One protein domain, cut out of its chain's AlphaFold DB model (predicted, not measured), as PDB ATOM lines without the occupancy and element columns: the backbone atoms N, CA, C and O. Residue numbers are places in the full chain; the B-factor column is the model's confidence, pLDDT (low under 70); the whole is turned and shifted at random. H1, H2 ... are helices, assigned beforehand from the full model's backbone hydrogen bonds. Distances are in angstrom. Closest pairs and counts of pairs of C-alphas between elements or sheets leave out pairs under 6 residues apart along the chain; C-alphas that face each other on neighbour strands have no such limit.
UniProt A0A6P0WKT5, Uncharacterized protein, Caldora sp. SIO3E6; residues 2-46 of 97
ATOM      1  N   ASP A   2      46.080  43.576  -7.117       85.69
ATOM      2  CA  ASP A   2      44.660  43.688  -7.459       85.69
ATOM      3  C   ASP A   2      43.919  42.459  -6.900       85.69
ATOM      4  O   ASP A   2      44.077  41.347  -7.410       85.69
ATOM      5  N   PHE A   3      43.218  42.635  -5.773       80.12
ATOM      6  CA  PHE A   3      42.525  41.533  -5.095       80.12
ATOM      7  C   PHE A   3      41.317  41.037  -5.890       80.12
ATOM      8  O   PHE A   3      41.034  39.845  -5.834       80.12
ATOM      9  N   ASP A   4      40.666  41.901  -6.665       80.44
ATOM     10  CA  ASP A   4      39.505  41.523  -7.471       80.44
ATOM     11  C   ASP A   4      39.930  40.589  -8.607       80.44
ATOM     12  O   ASP A   4      39.319  39.540  -8.819       80.44
ATOM     13  N   LYS A   5      41.066  40.875  -9.259       86.94
ATOM     14  CA  LYS A   5      41.670  39.937 -10.223       86.94
ATOM     15  C   LYS A   5      42.059  38.607  -9.588       86.94
ATOM     16  O   LYS A   5      41.815  37.560 -10.183       86.94
ATOM     17  N   LEU A   6      42.641  38.624  -8.387       85.19
ATOM     18  CA  LEU A   6      42.990  37.392  -7.676       85.19
ATOM     19  C   LEU A   6      41.742  36.561  -7.346       85.19
ATOM     20  O   LEU A   6      41.748  35.350  -7.560       85.19
ATOM     21  N   ILE A   7      40.677  37.198  -6.856       83.75
ATOM     22  CA  ILE A   7      39.397  36.547  -6.553       83.75
ATOM     23  C   ILE A   7      38.809  35.924  -7.821       83.75
ATOM     24  O   ILE A   7      38.420  34.759  -7.785       83.75
ATOM     25  N   ASN A   8      38.827  36.637  -8.951       83.19
ATOM     26  CA  ASN A   8      38.368  36.097 -10.232       83.19
ATOM     27  C   ASN A   8      39.170  34.853 -10.643       83.19
ATOM     28  O   ASN A   8      38.575  33.810 -10.907       83.19
ATOM     29  N   CYS A   9      40.504  34.898 -10.576       87.88
ATOM     30  CA  CYS A   9      41.346  33.736 -10.874       87.88
ATOM     31  C   CYS A   9      41.094  32.544  -9.930       87.88
ATOM     32  O   CYS A   9      41.152  31.390 -10.354       87.88
ATOM     33  N   LEU A  10      40.840  32.794  -8.642       85.69
ATOM     34  CA  LEU A  10      40.506  31.743  -7.674       85.69
ATOM     35  C   LEU A  10      39.108  31.158  -7.925       85.69
ATOM     36  O   LEU A  10      38.910  29.956  -7.738       85.69
ATOM     37  N   SER A  11      38.163  31.991  -8.366       81.31
ATOM     38  CA  SER A  11      36.807  31.596  -8.757       81.31
ATOM     39  C   SER A  11      36.821  30.683  -9.979       81.31
ATOM     40  O   SER A  11      36.263  29.589  -9.934       81.31
ATOM     41  N   GLU A  12      37.547  31.075 -11.032       88.81
ATOM     42  CA  GLU A  12      37.740  30.283 -12.256       88.81
ATOM     43  C   GLU A  12      38.351  28.904 -11.965       88.81
ATOM     44  O   GLU A  12      38.072  27.931 -12.662       88.81
ATOM     45  N   LYS A  13      39.160  28.803 -10.905       84.62
ATOM     46  CA  LYS A  13      39.770  27.550 -10.436       84.62
ATOM     47  C   LYS A  13      38.898  26.757  -9.455       84.62
ATOM     48  O   LYS A  13      39.321  25.695  -9.011       84.62
ATOM     49  N   GLY A  14      37.719  27.258  -9.081       77.00
ATOM     50  CA  GLY A  14      36.809  26.609  -8.131       77.00
ATOM     51  C   GLY A  14      37.254  26.653  -6.662       77.00
ATOM     52  O   GLY A  14      36.625  26.012  -5.825       77.00
ATOM     53  N   ILE A  15      38.297  27.419  -6.326       77.94
ATOM     54  CA  ILE A  15      38.930  27.427  -4.993       77.94
ATOM     55  C   ILE A  15      38.114  28.237  -3.975       77.94
ATOM     56  O   ILE A  15      38.142  27.939  -2.785       77.94
ATOM     57  N   LEU A  16      37.354  29.251  -4.413       67.12
ATOM     58  CA  LEU A  16      36.600  30.121  -3.495       67.12
ATOM     59  C   LEU A  16      35.596  29.352  -2.618       67.12
ATOM     60  O   LEU A  16      35.434  29.702  -1.453       67.12
ATOM     61  N   LYS A  17      35.008  28.258  -3.125       64.81
ATOM     62  CA  LYS A  17      34.108  27.386  -2.346       64.81
ATOM     63  C   LYS A  17      34.798  26.710  -1.159       64.81
ATOM     64  O   LYS A  17      34.128  26.327  -0.210       64.81
ATOM     65  N   GLU A  18      36.120  26.558  -1.202       60.25
ATOM     66  CA  GLU A  18      36.894  25.967  -0.110       60.25
ATOM     67  C   GLU A  18      37.273  26.983   0.970       60.25
ATOM     68  O   GLU A  18      37.743  26.581   2.030       60.25
ATOM     69  N   LEU A  19      37.132  28.288   0.715       60.44
ATOM     70  CA  LEU A  19      37.543  29.336   1.653       60.44
ATOM     71  C   LEU A  19      36.432  29.727   2.632       60.44
ATOM     72  O   LEU A  19      36.741  30.130   3.756       60.44
ATOM     73  N   ASP A  20      35.167  29.584   2.236       55.66
ATOM     74  CA  ASP A  20      34.025  29.905   3.090       55.66
ATOM     75  C   ASP A  20      33.969  28.972   4.312       55.66
ATOM     76  O   ASP A  20      34.045  27.749   4.204       55.66
ATOM     77  N   GLY A  21      33.874  29.564   5.506       54.94
ATOM     78  CA  GLY A  21      33.760  28.836   6.775       54.94
ATOM     79  C   GLY A  21      35.073  28.305   7.368       54.94
ATOM     80  O   GLY A  21      35.042  27.647   8.412       54.94
ATOM     81  N   LYS A  22      36.247  28.585   6.778       58.59
ATOM     82  CA  LYS A  22      37.524  28.171   7.391       58.59
ATOM     83  C   LYS A  22      37.833  28.998   8.640       58.59
ATOM     84  O   LYS A  22      38.082  30.200   8.580       58.59
ATOM     85  N   ARG A  23      37.891  28.318   9.786       56.03
ATOM     86  CA  ARG A  23      38.289  28.892  11.077       56.03
ATOM     87  C   ARG A  23      39.782  28.672  11.319       56.03
ATOM     88  O   ARG A  23      40.281  27.561  11.155       56.03
ATOM     89  N   MET A  24      40.500  29.727  11.703       55.94
ATOM     90  CA  MET A  24      41.867  29.605  12.245       55.94
ATOM     91  C   MET A  24      41.905  29.687  13.776       55.94
ATOM     92  O   MET A  24      42.890  29.276  14.379       55.94
ATOM     93  N   THR A  25      40.839  30.191  14.397       59.66
ATOM     94  CA  THR A  25      40.636  30.269  15.852       59.66
ATOM     95  C   THR A  25      39.205  29.826  16.183       59.66
ATOM     96  O   THR A  25      38.513  29.276  15.329       59.66
ATOM     97  N   THR A  26      38.725  30.054  17.406       55.81
ATOM     98  CA  THR A  26      37.335  29.759  17.800       55.81
ATOM     99  C   THR A  26      36.281  30.559  17.014       55.81
ATOM    100  O   THR A  26      35.121  30.151  16.994       55.81
ATOM    101  N   ASN A  27      36.682  31.625  16.305       60.75
ATOM    102  CA  ASN A  27      35.808  32.500  15.519       60.75
ATOM    103  C   ASN A  27      36.032  32.358  14.002       60.75
ATOM    104  O   ASN A  27      37.127  32.028  13.536       60.75
ATOM    105  N   GLU A  28      34.988  32.639  13.219       70.06
ATOM    106  CA  GLU A  28      35.080  32.729  11.757       70.06
ATOM    107  C   GLU A  28      35.886  33.959  11.337       70.06
ATOM    108  O   GLU A  28      35.716  35.055  11.872       70.06
ATOM    109  N   MET A  29      36.804  33.763  10.389       72.81
ATOM    110  CA  MET A  29      37.683  34.815   9.893       72.81
ATOM    111  C   MET A  29      37.168  35.332   8.545       72.81
ATOM    112  O   MET A  29      36.840  34.515   7.686       72.81
ATOM    113  N   PRO A  30      37.168  36.657   8.295       81.62
ATOM    114  CA  PRO A  30      36.819  37.190   6.982       81.62
ATOM    115  C   PRO A  30      37.709  36.605   5.875       81.62
ATOM    116  O   PRO A  30      38.939  36.627   5.990       81.62
ATOM    117  N   SER A  31      37.111  36.149   4.770       78.56
ATOM    118  CA  SER A  31      37.809  35.438   3.684       78.56
ATOM    119  C   SER A  31      38.984  36.236   3.097       78.56
ATOM    120  O   SER A  31      40.041  35.678   2.795       78.56
ATOM    121  N   LEU A  32      38.863  37.567   3.021       83.31
ATOM    122  CA  LEU A  32      39.942  38.448   2.561       83.31
ATOM    123  C   LEU A  32      41.151  38.459   3.512       83.31
ATOM    124  O   LEU A  32      42.297  38.494   3.059       83.31
ATOM    125  N   LEU A  33      40.919  38.424   4.828       85.50
ATOM    126  CA  LEU A  33      41.997  38.345   5.816       85.50
ATOM    127  C   LEU A  33      42.694  36.984   5.737       85.50
ATOM    128  O   LEU A  33      43.922  36.920   5.752       85.50
ATOM    129  N   TYR A  34      41.922  35.911   5.567       85.44
ATOM    130  CA  TYR A  34      42.465  34.569   5.393       85.44
ATOM    131  C   TYR A  34      43.358  34.461   4.144       85.44
ATOM    132  O   TYR A  34      44.486  33.971   4.230       85.44
ATOM    133  N   LEU A  35      42.917  35.013   3.007       87.62
ATOM    134  CA  LEU A  35      43.725  35.103   1.784       87.62
ATOM    135  C   LEU A  35      45.019  35.895   2.000       87.62
ATOM    136  O   LEU A  35      46.088  35.459   1.576       87.62
ATOM    137  N   ARG A  36      44.956  37.030   2.706       89.44
ATOM    138  CA  ARG A  36      46.151  37.820   3.045       89.44
ATOM    139  C   ARG A  36      47.150  37.027   3.885       89.44
ATOM    140  O   ARG A  36      48.348  37.127   3.637       89.44
ATOM    141  N   LEU A  37      46.677  36.216   4.831       90.75
ATOM    142  CA  LEU A  37      47.540  35.354   5.643       90.75
ATOM    143  C   LEU A  37      48.155  34.210   4.828       90.75
ATOM    144  O   LEU A  37      49.315  33.877   5.053       90.75
ATOM    145  N   ILE A  38      47.429  33.645   3.854       90.00
ATOM    146  CA  ILE A  38      48.000  32.681   2.899       90.00
ATOM    147  C   ILE A  38      49.130  33.335   2.100       90.00
ATOM    148  O   ILE A  38      50.225  32.786   2.038       90.00
ATOM    149  N   ILE A  39      48.892  34.521   1.535       92.75
ATOM    150  CA  ILE A  39      49.891  35.250   0.741       92.75
ATOM    151  C   ILE A  39      51.120  35.589   1.591       92.75
ATOM    152  O   ILE A  39      52.247  35.383   1.147       92.75
ATOM    153  N   ALA A  40      50.921  36.050   2.828       92.88
ATOM    154  CA  ALA A  40      52.014  36.319   3.759       92.88
ATOM    155  C   ALA A  40      52.812  35.047   4.090       92.88
ATOM    156  O   ALA A  40      54.043  35.085   4.112       92.88
ATOM    157  N   GLY A  41      52.130  33.918   4.300       94.94
ATOM    158  CA  GLY A  41      52.769  32.624   4.535       94.94
ATOM    159  C   GLY A  41      53.615  32.171   3.348       94.94
ATOM    160  O   GLY A  41      54.764  31.786   3.541       94.94
ATOM    161  N   LEU A  42      53.096  32.313   2.122       94.62
ATOM    162  CA  LEU A  42      53.832  32.029   0.885       94.62
ATOM    163  C   LEU A  42      55.065  32.932   0.732       94.62
ATOM    164  O   LEU A  42      56.143  32.446   0.408       94.62
ATOM    165  N   ALA A  43      54.924  34.232   0.999       95.12
ATOM    166  CA  ALA A  43      56.010  35.201   0.848       95.12
ATOM    167  C   ALA A  43      57.119  35.046   1.902       95.12
ATOM    168  O   ALA A  43      58.273  35.370   1.637       95.12
ATOM    169  N   THR A  44      56.776  34.582   3.107       93.12
ATOM    170  CA  THR A  44      57.709  34.500   4.246       93.12
ATOM    171  C   THR A  44      58.127  33.076   4.602       93.12
ATOM    172  O   THR A  44      58.923  32.895   5.520       93.12
ATOM    173  N   ASN A  45      57.593  32.072   3.897       95.00
ATOM    174  CA  ASN A  45      57.734  30.649   4.208       95.00
ATOM    175  C   ASN A  45      57.385  30.313   5.674       95.00
ATOM    176  O   ASN A  45      58.062  29.531   6.343       95.00
ATOM    177  N   LYS A  46      56.337  30.955   6.200       92.94
ATOM    178  CA  LYS A  46      55.841  30.764   7.570       92.94
ATOM    179  C   LYS A  46      54.444  30.156   7.559       92.94
ATOM    180  O   LYS A  46      53.669  30.333   6.619       92.94
TER     181      LYS A  46
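This is residues 2 to 46 of the 97 residues of an uncharacterized protein of Caldora sp. SIO3E6 (UniProt A0A6P0WKT5). Two separate helices, H2 and the shorter H1, are set crosswise with a gap between them, and a long, looping link joins them. The link swings out past the first residues of H2 to Thr 26 and folds back; residues 39 to 45, of which 39 to 44 belong to H2, stick out. The printed part has 45 residues, with two named helices, H1 then H2, no named strand, and the class all helix. It is only just compact, close to loose, with a radius of gyration of the C-alphas of 11.1 A and spans of 30 by 25 by 15 A.

H2, residues 31 to 44, and H1, residues 3 to 12, are near each other, with 6 pairs of C-alphas within 10 A but no pair within 8 A. In both helices every O i to N i+4 pair is within hydrogen-bond range. Residues 9 to 14, of which 9 to 12 belong to H1, stand free.

H2 measures 19.9 A from C-alpha 31 at (37.809, 35.438, 3.684) to C-alpha 44 at (57.709, 34.500, 4.246). H1 measures 14.2 A and begins with C-alpha 3 at (42.525, 41.533, -5.095).

The C-alphas of Lys 5 and Thr 26, the two farthest apart, are 30.1 A apart. The printed part has no cut. The link from H1 to H2, 18 residues, is long. Residues 16 to 27 have pLDDT under 70.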